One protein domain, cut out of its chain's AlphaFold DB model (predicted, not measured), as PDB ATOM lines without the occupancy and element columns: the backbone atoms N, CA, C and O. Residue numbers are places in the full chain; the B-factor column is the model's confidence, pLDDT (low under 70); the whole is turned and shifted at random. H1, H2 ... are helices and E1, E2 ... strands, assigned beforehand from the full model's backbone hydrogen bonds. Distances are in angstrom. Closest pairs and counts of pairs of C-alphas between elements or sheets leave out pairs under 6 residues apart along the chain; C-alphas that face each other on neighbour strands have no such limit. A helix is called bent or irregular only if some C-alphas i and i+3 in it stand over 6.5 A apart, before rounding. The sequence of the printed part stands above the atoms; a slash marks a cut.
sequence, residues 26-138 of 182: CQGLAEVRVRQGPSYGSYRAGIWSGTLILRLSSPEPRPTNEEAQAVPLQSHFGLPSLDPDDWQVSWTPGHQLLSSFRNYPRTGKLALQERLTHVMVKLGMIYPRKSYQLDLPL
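This is residues 26 to 138 of the 182 residues of an uncharacterized protein of Verrucomicrobiaceae bacterium (UniProt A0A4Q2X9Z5). One twisted antiparallel sheet of six strands, order E4, E1, E2, E3, E6, E5, makes a curved wall whose way across turns by 87 degrees. The long hairpin of E5 and E6 runs on past E3, with H1 over E6, while short H2 and H3 only graze the sheet. The printed part has 113 residues, ordered E1 E2 E3 H1 H2 E4 H3 E5 E6; the class is mixed. It is compact, with a radius of gyration of the C-alphas of 14.7 A and spans of 37 by 33 by 29 A.

E1, residues 28 to 35, and E2, residues 42 to 48, form an antiparallel hairpin, with N 32 and O 45 at 2.7 A. E2 and E3, residues 51 to 57, form the next, with N 46 and O 53 at 2.8 A; E1, E2 and E3 are a meander, each strand the antiparallel neighbour of the one before. H1, residues 65 to 70, is on the sheet at a height over the sheet of 8.2 A, over E6, residues 125 to 137; their closest C-alphas, of Ala 68 and Lys 130, are 5.5 A apart. H2, residues 73 to 76, only grazes the sheet; its closest C-alpha pair with E3 is His 76 and Leu 56, 7.1 A. Edge strand E4, residues 87 to 93, pairs with E1, N 33 and O 88 at 2.8 A. H3, residues 94 to 100, only grazes the sheet; its closest C-alpha pair with E1 is Gly 94 and Gly 28, 4.2 A. Edge strand E5, residues 111 to 121, pairs with E6, N 129 and O 117 at 2.7 A, and E6 with E3, N 54 and O 134 at 2.9 A. In H1 every O i to N i+4 pair is within hydrogen-bond range, in H3 1 of 3, with 2 of 4 O i to N i+3 pairs; H2 is too short for an O i to N i+4 pair.

E1 begins at C-alpha 28 (32.418, -24.076, 3.912) and is 21.9 A long; E5 is 29.5 A. E6 is 36.4 A, ending at C-alpha 137 (20.558, -34.701, 2.072). H3 is only just irregular: C-alphas 96 and 99 are 6.8 A apart.

The farthest C-alphas, of Leu 123 and Leu 138, are 41.1 A apart. The printed part has no cut, and no link is long. Residues 98 to 110 are among the 22 with pLDDT under 70.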
ATOM      1  N   CYS A  26      32.092 -29.691   3.475       85.62
ATOM      2  CA  CYS A  26      32.566 -29.688   4.857       85.62
ATOM      3  C   CYS A  26      33.516 -28.512   5.145       85.62
ATOM      4  O   CYS A  26      33.676 -28.133   6.303       85.62
ATOM      5  N   GLN A  27      34.131 -27.916   4.117       87.19
ATOM      6  CA  GLN A  27      35.087 -26.810   4.265       87.19
ATOM      7  C   GLN A  27      34.401 -25.443   4.401       87.19
ATOM      8  O   GLN A  27      34.948 -24.514   5.003       87.19
ATOM      9  N   GLY A  28      33.188 -25.311   3.872       84.62
ATOM     10  CA  GLY A  28      32.418 -24.076   3.912       84.62
ATOM     11  C   GLY A  28      31.043 -24.243   3.287       84.62
ATOM     12  O   GLY A  28      30.668 -25.317   2.826       84.62
ATOM     13  N   LEU A  29      30.277 -23.163   3.327       86.06
ATOM     14  CA  LEU A  29      28.946 -23.072   2.751       86.06
ATOM     15  C   LEU A  29      29.065 -22.342   1.420       86.06
ATOM     16  O   LEU A  29      29.383 -21.150   1.385       86.06
ATOM     17  N   ALA A  30      28.774 -23.060   0.343       88.19
ATOM     18  CA  ALA A  30      28.482 -22.445  -0.941       88.19
ATOM     19  C   ALA A  30      27.010 -22.048  -0.942       88.19
ATOM     20  O   ALA A  30      26.166 -22.920  -0.760       88.19
ATOM     21  N   GLU A  31      26.697 -20.769  -1.141       89.31
ATOM     22  CA  GLU A  31      25.329 -20.299  -1.360       89.31
ATOM     23  C   GLU A  31      25.203 -19.635  -2.731       89.31
ATOM     24  O   GLU A  31      26.030 -18.813  -3.123       89.31
ATOM     25  N   VAL A  32      24.100 -19.924  -3.406       89.50
ATOM     26  CA  VAL A  32      23.589 -19.176  -4.546       89.50
ATOM     27  C   VAL A  32      22.313 -18.484  -4.097       89.50
ATOM     28  O   VAL A  32      21.385 -19.118  -3.589       89.50
ATOM     29  N   ARG A  33      22.269 -17.167  -4.257       88.06
ATOM     30  CA  ARG A  33      21.086 -16.352  -4.000       88.06
ATOM     31  C   ARG A  33      20.585 -15.815  -5.323       88.06
ATOM     32  O   ARG A  33      21.358 -15.218  -6.059       88.06
ATOM     33  N   VAL A  34      19.299 -15.993  -5.585       86.25
ATOM     34  CA  VAL A  34      18.628 -15.336  -6.705       86.25
ATOM     35  C   VAL A  34      17.744 -14.262  -6.107       86.25
ATOM     36  O   VAL A  34      16.811 -14.549  -5.339       86.25
ATOM     37  N   ARG A  35      18.086 -13.010  -6.404       76.56
ATOM     38  CA  ARG A  35      17.236 -11.879  -6.064       76.56
ATOM     39  C   ARG A  35      16.113 -11.869  -7.086       76.56
ATOM     40  O   ARG A  35      16.359 -11.681  -8.262       76.56
ATOM     41  N   GLN A  36      14.881 -12.095  -6.653       73.00
ATOM     42  CA  GLN A  36      13.759 -11.734  -7.501       73.00
ATOM     43  C   GLN A  36      13.328 -10.314  -7.152       73.00
ATOM     44  O   GLN A  36      13.589  -9.826  -6.047       73.00
ATOM     45  N   GLY A  37      12.710  -9.640  -8.120       68.31
ATOM     46  CA  GLY A  37      12.195  -8.285  -7.963       68.31
ATOM     47  C   GLY A  37      11.315  -8.101  -6.713       68.31
ATOM     48  O   GLY A  37      10.956  -9.066  -6.031       68.31
ATOM     49  N   PRO A  38      10.924  -6.853  -6.408       68.06
ATOM     50  CA  PRO A  38      10.286  -6.481  -5.141       68.06
ATOM     51  C   PRO A  38       9.033  -7.298  -4.783       68.06
ATOM     52  O   PRO A  38       8.703  -7.388  -3.607       68.06
ATOM     53  N   SER A  39       8.375  -7.929  -5.759       68.69
ATOM     54  CA  SER A  39       7.117  -8.664  -5.587       68.69
ATOM     55  C   SER A  39       7.240 -10.181  -5.403       68.69
ATOM     56  O   SER A  39       6.228 -10.801  -5.101       68.69
ATOM     57  N   TYR A  40       8.413 -10.803  -5.584       65.50
ATOM     58  CA  TYR A  40       8.496 -12.279  -5.678       65.50
ATOM     59  C   TYR A  40       9.432 -12.954  -4.660       65.50
ATOM     60  O   TYR A  40       9.458 -14.175  -4.523       65.50
ATOM     61  N   GLY A  41      10.120 -12.171  -3.831       75.69
ATOM     62  CA  GLY A  41      10.897 -12.692  -2.711       75.69
ATOM     63  C   GLY A  41      12.334 -13.028  -3.084       75.69
ATOM     64  O   GLY A  41      12.933 -12.417  -3.962       75.69
ATOM     65  N   SER A  42      12.953 -13.938  -2.337       83.12
ATOM     66  CA  SER A  42      14.341 -14.335  -2.593       83.12
ATOM     67  C   SER A  42      14.517 -15.830  -2.423       83.12
ATOM     68  O   SER A  42      14.035 -16.395  -1.436       83.12
ATOM     69  N   TYR A  43      15.288 -16.418  -3.329       86.69
ATOM     70  CA  TYR A  43      15.652 -17.826  -3.315       86.69
ATOM     71  C   TYR A  43      17.092 -17.922  -2.860       86.69
ATOM     72  O   TYR A  43      17.952 -17.163  -3.307       86.69
ATOM     73  N   ARG A  44      17.364 -18.858  -1.963       87.69
ATOM     74  CA  ARG A  44      18.716 -19.180  -1.538       87.69
ATOM     75  C   ARG A  44      18.875 -20.685  -1.573       87.69
ATOM     76  O   ARG A  44      18.190 -21.385  -0.838       87.69
ATOM     77  N   ALA A  45      19.787 -21.169  -2.397       88.81
ATOM     78  CA  ALA A  45      20.244 -22.544  -2.363       88.81
ATOM     79  C   ALA A  45      21.642 -22.558  -1.758       88.81
ATOM     80  O   ALA A  45      22.481 -21.758  -2.154       88.81
ATOM     81  N   GLY A  46      21.911 -23.432  -0.800       89.12
ATOM     82  CA  GLY A  46      23.247 -23.585  -0.246       89.12
ATOM     83  C   GLY A  46      23.598 -25.033   0.023       89.12
ATOM     84  O   GLY A  46      22.710 -25.854   0.216       89.12
ATOM     85  N   ILE A  47      24.884 -25.363   0.025       87.19
ATOM     86  CA  ILE A  47      25.364 -26.705   0.360       87.19
ATOM     87  C   ILE A  47      26.294 -26.593   1.555       87.19
ATOM     88  O   ILE A  47      27.305 -25.893   1.493       87.19
ATOM     89  N   TRP A  48      25.960 -27.298   2.631       86.88
ATOM     90  CA  TRP A  48      26.782 -27.346   3.832       86.88
ATOM     91  C   TRP A  48      26.712 -28.712   4.493       86.88
ATOM     92  O   TRP A  48      25.627 -29.260   4.694       86.88
ATOM     93  N   SER A  49      27.878 -29.257   4.850       85.81
ATOM     94  CA  SER A  49      27.999 -30.515   5.594       85.81
ATOM     95  C   SER A  49      27.177 -31.665   4.978       85.81
ATOM     96  O   SER A  49      26.490 -32.403   5.687       85.81
ATOM     97  N   GLY A  50      27.186 -31.790   3.647       83.56
ATOM     98  CA  GLY A  50      26.436 -32.822   2.927       83.56
ATOM     99  C   GLY A  50      24.920 -32.614   2.863       83.56
ATOM    100  O   GLY A  50      24.199 -33.544   2.501       83.56
ATOM    101  N   THR A  51      24.426 -31.425   3.206       85.38
ATOM    102  CA  THR A  51      23.008 -31.053   3.121       85.38
ATOM    103  C   THR A  51      22.837 -29.909   2.130       85.38
ATOM    104  O   THR A  51      23.536 -28.899   2.210       85.38
ATOM    105  N   LEU A  52      21.906 -30.074   1.197       87.31
ATOM    106  CA  LEU A  52      21.391 -29.017   0.343       87.31
ATOM    107  C   LEU A  52      20.281 -28.284   1.106       87.31
ATOM    108  O   LEU A  52      19.283 -28.878   1.502       87.31
ATOM    109  N   ILE A  53      20.478 -26.992   1.310       88.44
ATOM    110  CA  ILE A  53      19.596 -26.092   2.039       88.44
ATOM    111  C   ILE A  53      18.917 -25.206   1.008       88.44
ATOM    112  O   ILE A  53      19.565 -24.380   0.369       88.44
ATOM    113  N   LEU A  54      17.611 -25.358   0.848       88.31
ATOM    114  CA  LEU A  54      16.804 -24.495  -0.004       88.31
ATOM    115  C   LEU A  54      15.973 -23.593   0.899       88.31
ATOM    116  O   LEU A  54      15.148 -24.070   1.669       88.31
ATOM    117  N   ARG A  55      16.192 -22.283   0.827       87.50
ATOM    118  CA  ARG A  55      15.424 -21.288   1.570       87.50
ATOM    119  C   ARG A  55      14.678 -20.372   0.614       87.50
ATOM    120  O   ARG A  55      15.263 -19.785  -0.295       87.50
ATOM    121  N   LEU A  56      13.392 -20.218   0.887       85.94
ATOM    122  CA  LEU A  56      12.463 -19.374   0.157       85.94
ATOM    123  C   LEU A  56      11.920 -18.316   1.113       85.94
ATOM    124  O   LEU A  56      11.427 -18.665   2.181       85.94
ATOM    125  N   SER A  57      12.018 -17.034   0.767       85.06
ATOM    126  CA  SER A  57      11.659 -15.949   1.692       85.06
ATOM    127  C   SER A  57      10.662 -14.969   1.070       85.06
ATOM    128  O   SER A  57      10.918 -14.439  -0.009       85.06
ATOM    129  N   SER A  58       9.588 -14.626   1.794       81.44
ATOM    130  CA  SER A  58       8.506 -13.716   1.354       81.44
ATOM    131  C   SER A  58       8.986 -12.310   0.980       81.44
ATOM    132  O   SER A  58       9.673 -11.731   1.795       81.44
ATOM    133  N   PRO A  59       8.642 -11.698  -0.157       75.50
ATOM    134  CA  PRO A  59       9.117 -10.349  -0.514       75.50
ATOM    135  C   PRO A  59       8.858  -9.282   0.557       75.50
ATOM    136  O   PRO A  59       9.729  -8.456   0.828       75.50
ATOM    137  N   GLU A  60       7.684  -9.329   1.185       78.50
ATOM    138  CA  GLU A  60       7.196  -8.241   2.026       78.50
ATOM    139  C   GLU A  60       7.400  -8.528   3.521       78.50
ATOM    140  O   GLU A  60       6.992  -9.596   4.003       78.50
ATOM    141  N   PRO A  61       8.010  -7.589   4.270       78.50
ATOM    142  CA  PRO A  61       7.915  -7.573   5.722       78.50
ATOM    143  C   PRO A  61       6.462  -7.302   6.130       78.50
ATOM    144  O   PRO A  61       5.803  -6.441   5.548       78.50
ATOM    145  N   ARG A  62       5.961  -8.029   7.131       81.25
ATOM    146  CA  ARG A  62       4.604  -7.850   7.663       81.25
ATOM    147  C   ARG A  62       4.672  -7.287   9.083       81.25
ATOM    148  O   ARG A  62       5.598  -7.643   9.805       81.25
ATOM    149  N   PRO A  63       3.741  -6.412   9.495       82.19
ATOM    150  CA  PRO A  63       3.711  -5.827  10.840       82.19
ATOM    151  C   PRO A  63       3.450  -6.852  11.945       82.19
ATOM    152  O   PRO A  63       4.006  -6.714  13.032       82.19
ATOM    153  N   THR A  64       2.651  -7.889  11.683       84.31
ATOM    154  CA  THR A  64       2.257  -8.876  12.699       84.31
ATOM    155  C   THR A  64       2.707 -10.295  12.344       84.31
ATOM    156  O   THR A  64       2.874 -10.657  11.176       84.31
ATOM    157  N   ASN A  65       2.904 -11.129  13.374       81.00
ATOM    158  CA  ASN A  65       3.221 -12.550  13.194       81.00
ATOM    159  C   ASN A  65       2.066 -13.309  12.529       81.00
ATOM    160  O   ASN A  65       2.316 -14.202  11.723       81.00
ATOM    161  N   GLU A  66       0.822 -12.940  12.839       85.50
ATOM    162  CA  GLU A  66      -0.382 -13.547  12.263       85.50
ATOM    163  C   GLU A  66      -0.470 -13.276  10.757       85.50
ATOM    164  O   GLU A  66      -0.648 -14.208   9.974       85.50
ATOM    165  N   GLU A  67      -0.227 -12.035  10.324       83.38
ATOM    166  CA  GLU A  67      -0.171 -11.698   8.897       83.38
ATOM    167  C   GLU A  67       0.972 -12.412   8.179       83.38
ATOM    168  O   GLU A  67       0.802 -12.885   7.055       83.38
ATOM    169  N   ALA A  68       2.141 -12.518   8.820       80.25
ATOM    170  CA  ALA A  68       3.253 -13.274   8.263       80.25
ATOM    171  C   ALA A  68       2.899 -14.762   8.111       80.25
ATOM    172  O   ALA A  68       3.259 -15.362   7.104       80.25
ATOM    173  N   GLN A  69       2.177 -15.360   9.062       81.75
ATOM    174  CA  GLN A  69       1.753 -16.763   9.003       81.75
ATOM    175  C   GLN A  69       0.621 -17.011   8.001       81.75
ATOM    176  O   GLN A  69       0.594 -18.076   7.386       81.75
ATOM    177  N   ALA A  70      -0.261 -16.039   7.768       84.56
ATOM    178  CA  ALA A  70      -1.366 -16.163   6.819       84.56
ATOM    179  C   ALA A  70      -0.917 -16.259   5.347       84.56
ATOM    180  O   ALA A  70      -1.707 -16.651   4.489       84.56
ATOM    181  N   VAL A  71       0.345 -15.934   5.032       77.25
ATOM    182  CA  VAL A  71       0.850 -15.988   3.653       77.25
ATOM    183  C   VAL A  71       0.882 -17.443   3.146       77.25
ATOM    184  O   VAL A  71       1.560 -18.289   3.752       77.25
ATOM    185  N   PRO A  72       0.167 -17.765   2.049       81.38
ATOM    186  CA  PRO A  72       0.124 -19.115   1.508       81.38
ATOM    187  C   PRO A  72       1.446 -19.478   0.827       81.38
ATOM    188  O   PRO A  72       2.090 -18.654   0.187       81.38
ATOM    189  N   LEU A  73       1.827 -20.756   0.877       75.06
ATOM    190  CA  LEU A  73       3.074 -21.228   0.263       75.06
ATOM    191  C   LEU A  73       3.158 -20.889  -1.246       75.06
ATOM    192  O   LEU A  73       4.221 -20.546  -1.756       75.06
ATOM    193  N   GLN A  74       2.022 -20.933  -1.949       79.06
ATOM    194  CA  GLN A  74       1.904 -20.676  -3.390       79.06
ATOM    195  C   GLN A  74       2.344 -19.270  -3.805       79.06
ATOM    196  O   GLN A  74       2.929 -19.124  -4.875       79.06
ATOM    197  N   SER A  75       2.156 -18.251  -2.958       71.56
ATOM    198  CA  SER A  75       2.603 -16.886  -3.276       71.56
ATOM    199  C   SER A  75       4.125 -16.731  -3.269       71.56
ATOM    200  O   SER A  75       4.636 -15.671  -3.615       71.56
ATOM    201  N   HIS A  76       4.859 -17.773  -2.870       68.88
ATOM    202  CA  HIS A  76       6.314 -17.807  -2.919       68.88
ATOM    203  C   HIS A  76       6.865 -18.611  -4.099       68.88
ATOM    204  O   HIS A  76       8.070 -18.592  -4.315       68.88
ATOM    205  N   PHE A  77       6.027 -19.333  -4.849       70.12
ATOM    206  CA  PHE A  77       6.469 -20.159  -5.971       70.12
ATOM    207  C   PHE A  77       6.385 -19.385  -7.292       70.12
ATOM    208  O   PHE A  77       5.495 -19.606  -8.108       70.12
ATOM    209  N   GLY A  78       7.337 -18.477  -7.510       74.81
ATOM    210  CA  GLY A  78       7.667 -17.950  -8.838       74.81
ATOM    211  C   GLY A  78       8.793 -18.750  -9.505       74.81
ATOM    212  O   GLY A  78       9.562 -19.444  -8.834       74.81
ATOM    213  N   LEU A  79       8.932 -18.645 -10.828       78.69
ATOM    214  CA  LEU A  79      10.149 -19.108 -11.502       78.69
ATOM    215  C   LEU A  79      11.310 -18.166 -11.130       78.69
ATOM    216  O   LEU A  79      11.130 -16.949 -11.229       78.69
ATOM    217  N   PRO A  80      12.477 -18.676 -10.679       80.19
ATOM    218  CA  PRO A  80      13.654 -17.840 -10.431       80.19
ATOM    219  C   PRO A  80      13.991 -17.024 -11.680       80.19
ATOM    220  O   PRO A  80      13.812 -17.507 -12.798       80.19
ATOM    221  N   SER A  81      14.459 -15.786 -11.480       80.69
ATOM    222  CA  SER A  81      14.940 -14.963 -12.591       80.69
ATOM    223  C   SER A  81      16.018 -15.737 -13.348       80.69
ATOM    224  O   SER A  81      16.925 -16.305 -12.734       80.69
ATOM    225  N   LEU A  82      15.886 -15.800 -14.671       86.38
ATOM    226  CA  LEU A  82      16.909 -16.380 -15.544       86.38
ATOM    227  C   LEU A  82      18.001 -15.362 -15.886       86.38
ATOM    228  O   LEU A  82      18.973 -15.730 -16.541       86.38
ATOM    229  N   ASP A  83      17.839 -14.107 -15.457       87.44
ATOM    230  CA  ASP A  83      18.841 -13.068 -15.643       87.44
ATOM    231  C   ASP A  83      20.061 -13.375 -14.761       87.44
ATOM    232  O   ASP A  83      19.914 -13.414 -13.538       87.44
ATOM    233  N   PRO A  84      21.252 -13.630 -15.331       86.62
ATOM    234  CA  PRO A  84      22.449 -13.940 -14.555       86.62
ATOM    235  C   PRO A  84      22.869 -12.809 -13.605       86.62
ATOM    236  O   PRO A  84      23.507 -13.101 -12.595       86.62
ATOM    237  N   ASP A  85      22.483 -11.554 -13.861       87.94
ATOM    238  CA  ASP A  85      22.828 -10.421 -12.990       87.94
ATOM    239  C   ASP A  85      22.082 -10.464 -11.640       87.94
ATOM    240  O   ASP A  85      22.540  -9.911 -10.635       87.94
ATOM    241  N   ASP A  86      20.967 -11.200 -11.570       86.06
ATOM    242  CA  ASP A  86      20.217 -11.441 -10.332       86.06
ATOM    243  C   ASP A  86      20.842 -12.537  -9.447       86.06
ATOM    244  O   ASP A  86      20.393 -12.766  -8.311       86.06
ATOM    245  N   TRP A  87      21.868 -13.233  -9.952       88.31
ATOM    246  CA  TRP A  87      22.487 -14.378  -9.295       88.31
ATOM    247  C   TRP A  87      23.724 -13.945  -8.527       88.31
ATOM    248  O   TRP A  87      24.713 -13.459  -9.065       88.31
ATOM    249  N   GLN A  88      23.697 -14.190  -7.224       90.50
ATOM    250  CA  GLN A  88      24.809 -13.906  -6.334       90.50
ATOM    251  C   GLN A  88      25.344 -15.212  -5.775       90.50
ATOM    252  O   GLN A  88      24.687 -15.886  -4.977       90.50
ATOM    253  N   VAL A  89      26.561 -15.556  -6.186       89.88
ATOM    254  CA  VAL A  89      27.305 -16.680  -5.623       89.88
ATOM    255  C   VAL A  89      28.138 -16.165  -4.460       89.88
ATOM    256  O   VAL A  89      28.848 -15.169  -4.573       89.88
ATOM    257  N   SER A  90      28.050 -16.842  -3.324       90.44
ATOM    258  CA  SER A  90      28.835 -16.509  -2.142       90.44
ATOM    259  C   SER A  90      29.403 -17.770  -1.511       90.44
ATOM    260  O   SER A  90      28.757 -18.817  -1.472       90.44
ATOM    261  N   TRP A  91      30.630 -17.662  -1.014       88.69
ATOM    262  CA  TRP A  91      31.296 -18.719  -0.269       88.69
ATOM    263  C   TRP A  91      31.580 -18.220   1.139       88.69
ATOM    264  O   TRP A  91      32.225 -17.188   1.318       88.69
ATOM    265  N   THR A  92      31.100 -18.956   2.136       86.12
ATOM    266  CA  THR A  92      31.349 -18.642   3.543       86.12
ATOM    267  C   THR A  92      32.216 -19.741   4.161       86.12
ATOM    268  O   THR A  92      31.776 -20.893   4.219       86.12
ATOM    269  N   PRO A  93      33.432 -19.430   4.641       86.69
ATOM    270  CA  PRO A  93      34.306 -20.417   5.266       86.69
ATOM    271  C   PRO A  93      33.680 -21.058   6.511       86.69
ATOM    272  O   PRO A  93      33.020 -20.381   7.301       86.69
ATOM    273  N   GLY A  94      33.972 -22.341   6.753       82.56
ATOM    274  CA  GLY A  94      33.430 -23.110   7.882       82.56
ATOM    275  C   GLY A  94      33.575 -22.441   9.254       82.56
ATOM    276  O   GLY A  94      32.654 -22.491  10.071       82.56
ATOM    277  N   HIS A  95      34.691 -21.751   9.497       81.50
ATOM    278  CA  HIS A  95      34.942 -21.081  10.774       81.50
ATOM    279  C   HIS A  95      33.986 -19.904  11.044       81.50
ATOM    280  O   HIS A  95      33.662 -19.641  12.198       81.50
ATOM    281  N   GLN A  96      33.473 -19.241  10.001       80.69
ATOM    282  CA  GLN A  96      32.503 -18.140  10.124       80.69
ATOM    283  C   GLN A  96      31.066 -18.649  10.310       80.69
ATOM    284  O   GLN A  96      30.199 -17.936  10.811       80.69
ATOM    285  N   LEU A  97      30.810 -19.907   9.941       74.19
ATOM    286  CA  LEU A  97      29.493 -20.541  10.025       74.19
ATOM    287  C   LEU A  97      29.173 -21.089  11.414       74.19
ATOM    288  O   LEU A  97      28.001 -21.286  11.731       74.19
ATOM    289  N   LEU A  98      30.186 -21.333  12.248       66.69
ATOM    290  CA  LEU A  98      30.022 -21.944  13.572       66.69
ATOM    291  C   LEU A  98      29.018 -21.195  14.461       66.69
ATOM    292  O   LEU A  98      28.284 -21.837  15.209       66.69
ATOM    293  N   SER A  99      28.939 -19.866  14.361       67.38
ATOM    294  CA  SER A  99      27.953 -19.066  15.101       67.38
ATOM    295  C   SER A  99      26.544 -19.180  14.509       67.38
ATOM    296  O   SER A  99      25.584 -19.384  15.245       67.38
ATOM    297  N   SER A 100      26.419 -19.118  13.180       64.25
ATOM    298  CA  SER A 100      25.131 -19.141  12.467       64.25
ATOM    299  C   SER A 100      24.463 -20.520  12.468       64.25
ATOM    300  O   SER A 100      23.237 -20.619  12.434       64.25
ATOM    301  N   PHE A 101      25.261 -21.589  12.531       65.69
ATOM    302  CA  PHE A 101      24.796 -22.971  12.423       65.69
ATOM    303  C   PHE A 101      24.889 -23.770  13.730       65.69
ATOM    304  O   PHE A 101      24.592 -24.963  13.730       65.69
ATOM    305  N   ARG A 102      25.235 -23.137  14.861       60.00
ATOM    306  CA  ARG A 102      25.244 -23.788  16.189       60.00
ATOM    307  C   ARG A 102      23.899 -24.431  16.539       60.00
ATOM    308  O   ARG A 102      23.870 -25.507  17.121       60.00
ATOM    309  N   ASN A 103      22.810 -23.791  16.114       60.09
ATOM    310  CA  ASN A 103      21.437 -24.257  16.330       60.09
ATOM    311  C   ASN A 103      20.859 -24.986  15.110       60.09
ATOM    312  O   ASN A 103      19.663 -25.269  15.069       60.09
ATOM    313  N   TYR A 104      21.670 -25.237  14.079       61.72
ATOM    314  CA  TYR A 104      21.194 -25.925  12.893       61.72
ATOM    315  C   TYR A 104      21.190 -27.433  13.151       61.72
ATOM    316  O   TYR A 104      22.249 -27.998  13.443       61.72
ATOM    317  N   PRO A 105      20.037 -28.109  13.043       60.16
ATOM    318  CA  PRO A 105      19.982 -29.547  13.234       60.16
ATOM    319  C   PRO A 105      20.770 -30.223  12.107       60.16
ATOM    320  O   PRO A 105      20.275 -30.364  10.992       60.16
ATOM    321  N   ARG A 106      22.001 -30.675  12.392       60.16
ATOM    322  CA  ARG A 106      22.862 -31.467  11.486       60.16
ATOM    323  C   ARG A 106      22.326 -32.885  11.277       60.16
ATOM    324  O   ARG A 106      23.051 -33.868  11.366       60.16
ATOM    325  N   THR A 107      21.021 -33.019  11.110       55.50
ATOM    326  CA  THR A 107      20.360 -34.314  11.221       55.50
ATOM    327  C   THR A 107      20.450 -35.123   9.936       55.50
ATOM    328  O   THR A 107      20.221 -36.326   9.990       55.50
ATOM    329  N   GLY A 108      20.782 -34.502   8.794       58.12
ATOM    330  CA  GLY A 108      20.748 -35.185   7.497       58.12
ATOM    331  C   GLY A 108      19.364 -35.770   7.196       58.12
ATOM    332  O   GLY A 108      19.256 -36.769   6.488       58.12
ATOM    333  N   LYS A 109      18.312 -35.189   7.785       64.81
ATOM    334  CA  LYS A 109      16.921 -35.606   7.625       64.81
ATOM    335  C   LYS A 109      16.232 -34.675   6.644       64.81
ATOM    336  O   LYS A 109      16.501 -33.477   6.636       64.81
ATOM    337  N   LEU A 110      15.314 -35.238   5.863       67.50
ATOM    338  CA  LEU A 110      14.369 -34.453   5.087       67.50
ATOM    339  C   LEU A 110      13.492 -33.663   6.064       67.50
ATOM    340  O   LEU A 110      12.721 -34.256   6.820       67.50
ATOM    341  N   ALA A 111      13.633 -32.343   6.068       70.69
ATOM    342  CA  ALA A 111      12.832 -31.465   6.906       70.69
ATOM    343  C   ALA A 111      12.353 -30.280   6.074       70.69
ATOM    344  O   ALA A 111      13.157 -29.510   5.548       70.69
ATOM    345  N   LEU A 112      11.032 -30.140   5.966       78.56
ATOM    346  CA  LEU A 112      10.413 -28.884   5.577       78.56
ATOM    347  C   LEU A 112      10.111 -28.128   6.867       78.56
ATOM    348  O   LEU A 112       9.295 -28.570   7.673       78.56
ATOM    349  N   GLN A 113      10.796 -27.012   7.076       80.12
ATOM    350  CA  GLN A 113      10.618 -26.180   8.252       80.12
ATOM    351  C   GLN A 113      10.104 -24.804   7.840       80.12
ATOM    352  O   GLN A 113      10.724 -24.098   7.043       80.12
ATOM    353  N   GLU A 114       8.987 -24.398   8.433       78.81
ATOM    354  CA  GLU A 114       8.552 -23.008   8.403       78.81
ATOM    355  C   GLU A 114       9.374 -22.201   9.416       78.81
ATOM    356  O   GLU A 114       9.550 -22.606  10.568       78.81
ATOM    357  N   ARG A 115       9.929 -21.066   8.983       78.19
ATOM    358  CA  ARG A 115      10.719 -20.168   9.830       78.19
ATOM    359  C   ARG A 115      10.250 -18.729   9.672       78.19
ATOM    360  O   ARG A 115      10.224 -18.189   8.567       78.19
ATOM    361  N   LEU A 116       9.989 -18.070  10.795       76.75
ATOM    362  CA  LEU A 116       9.829 -16.619  10.856       76.75
ATOM    363  C   LEU A 116      11.212 -15.971  10.948       76.75
ATOM    364  O   LEU A 116      11.950 -16.150  11.916       76.75
ATOM    365  N   THR A 117      11.580 -15.241   9.901       76.69
ATOM    366  CA  THR A 117      12.802 -14.433   9.858       76.69
ATOM    367  C   THR A 117      12.465 -12.994  10.198       76.69
ATOM    368  O   THR A 117      11.540 -12.432   9.629       76.69
ATOM    369  N   HIS A 118      13.204 -12.389  11.117       68.94
ATOM    370  CA  HIS A 118      12.997 -10.996  11.494       68.94
ATOM    371  C   HIS A 118      13.910 -10.110  10.647       68.94
ATOM    372  O   HIS A 118      15.108 -10.380  10.541       68.94
ATOM    373  N   VAL A 119      13.350  -9.068  10.034       70.25
ATOM    374  CA  VAL A 119      14.105  -8.079   9.260       70.25
ATOM    375  C   VAL A 119      13.989  -6.736   9.967       70.25
ATOM    376  O   VAL A 119      12.886  -6.267  10.246       70.25
ATOM    377  N   MET A 120      15.129  -6.109  10.257       52.91
ATOM    378  CA  MET A 120      15.140  -4.720  10.708       52.91
ATOM    379  C   MET A 120      14.888  -3.817   9.505       52.91
ATOM    380  O   MET A 120      15.656  -3.830   8.542       52.91
ATOM    381  N   VAL A 121      13.816  -3.034   9.565       66.62
ATOM    382  CA  VAL A 121      13.528  -1.997   8.571       66.62
ATOM    383  C   VAL A 121      13.723  -0.629   9.234       66.62
ATOM    384  O   VAL A 121      13.644  -0.490  10.456       66.62
ATOM    385  N   LYS A 122      14.066   0.373   8.414       51.03
ATOM    386  CA  LYS A 122      14.304   1.782   8.775       51.03
ATOM    387  C   LYS A 122      13.333   2.240   9.886       51.03
ATOM    388  O   LYS A 122      12.142   1.982   9.770       51.03
ATOM    389  N   LEU A 123      13.850   2.929  10.913       72.38
ATOM    390  CA  LEU A 123      13.196   3.299  12.194       72.38
ATOM    391  C   LEU A 123      13.220   2.257  13.334       72.38
ATOM    392  O   LEU A 123      12.515   2.421  14.323       72.38
ATOM    393  N   GLY A 124      14.051   1.215  13.258       72.25
ATOM    394  CA  GLY A 124      14.250   0.302  14.397       72.25
ATOM    395  C   GLY A 124      13.058  -0.619  14.681       72.25
ATOM    396  O   GLY A 124      13.047  -1.317  15.691       72.25
ATOM    397  N   MET A 125      12.076  -0.656  13.777       73.69
ATOM    398  CA  MET A 125      10.974  -1.608  13.836       73.69
ATOM    399  C   MET A 125      11.422  -2.954  13.263       73.69
ATOM    400  O   MET A 125      12.027  -3.038  12.186       73.69
ATOM    401  N   ILE A 126      11.134  -4.014  14.015       77.88
ATOM    402  CA  ILE A 126      11.423  -5.393  13.634       77.88
ATOM    403  C   ILE A 126      10.164  -5.958  12.988       77.88
ATOM    404  O   ILE A 126       9.160  -6.152  13.666       77.88
ATOM    405  N   TYR A 127      10.235  -6.245  11.691       78.38
ATOM    406  CA  TYR A 127       9.121  -6.841  10.965       78.38
ATOM    407  C   TYR A 127       9.375  -8.332  10.726       78.38
ATOM    408  O   TYR A 127      10.431  -8.690  10.179       78.38
ATOM    409  N   PRO A 128       8.450  -9.228  11.114       79.94
ATOM    410  CA  PRO A 128       8.519 -10.625  10.719       79.94
ATOM    411  C   PRO A 128       8.342 -10.797   9.203       79.94
ATOM    412  O   PRO A 128       7.568 -10.117   8.530       79.94
ATOM    413  N   ARG A 129       9.070 -11.770   8.662       82.69
ATOM    414  CA  ARG A 129       9.020 -12.231   7.276       82.69
ATOM    415  C   ARG A 129       8.940 -13.750   7.287       82.69
ATOM    416  O   ARG A 129       9.805 -14.416   7.866       82.69
ATOM    417  N   LYS A 130       7.931 -14.308   6.618       83.44
ATOM    418  CA  LYS A 130       7.793 -15.759   6.460       83.44
ATOM    419  C   LYS A 130       8.887 -16.300   5.542       83.44
ATOM    420  O   LYS A 130       9.152 -15.735   4.475       83.44
ATOM    421  N   SER A 131       9.518 -17.390   5.954       83.75
ATOM    422  CA  SER A 131      10.454 -18.143   5.130       83.75
ATOM    423  C   SER A 131      10.209 -19.639   5.263       83.75
ATOM    424  O   SER A 131       9.839 -20.134   6.327       83.75
ATOM    425  N   TYR A 132      10.439 -20.356   4.177       83.38
ATOM    426  CA  TYR A 132      10.401 -21.806   4.130       83.38
ATOM    427  C   TYR A 132      11.814 -22.310   3.932       83.38
ATOM    428  O   TYR A 132      12.571 -21.755   3.135       83.38
ATOM    429  N   GLN A 133      12.173 -23.347   4.670       85.94
ATOM    430  CA  GLN A 133      13.455 -24.007   4.537       85.94
ATOM    431  C   GLN A 133      13.219 -25.486   4.258       85.94
ATOM    432  O   GLN A 133      12.503 -26.149   5.005       85.94
ATOM    433  N   LEU A 134      13.797 -25.981   3.173       86.75
ATOM    434  CA  LEU A 134      13.788 -27.380   2.796       86.75
ATOM    435  C   LEU A 134      15.222 -27.900   2.840       86.75
ATOM    436  O   LEU A 134      16.086 -27.437   2.094       86.75
ATOM    437  N   ASP A 135      15.434 -28.882   3.705       86.81
ATOM    438  CA  ASP A 135      16.731 -29.507   3.912       86.81
ATOM    439  C   ASP A 135      16.729 -30.875   3.242       86.81
ATOM    440  O   ASP A 135      15.967 -31.771   3.616       86.81
ATOM    441  N   LEU A 136      17.571 -31.029   2.225       87.00
ATOM    442  CA  LEU A 136      17.695 -32.247   1.439       87.00
ATOM    443  C   LEU A 136      19.099 -32.819   1.622       87.00
ATOM    444  O   LEU A 136      20.082 -32.138   1.326       87.00
ATOM    445  N   PRO A 137      19.248 -34.072   2.063       87.69
ATOM    446  CA  PRO A 137      20.558 -34.701   2.072       87.69
ATOM    447  C   PRO A 137      21.113 -34.781   0.647       87.69
ATOM    448  O   PRO A 137      20.398 -35.166  -0.280       87.69
ATOM    449  N   LEU A 138      22.392 -34.451   0.456       86.69
ATOM    450  CA  LEU A 138      23.008 -34.395  -0.875       86.69
ATOM    451  C   LEU A 138      22.932 -35.749  -1.607       86.69
ATOM    452  O   LEU A 138      22.734 -35.799  -2.821       86.69
TER     453      LEU A 138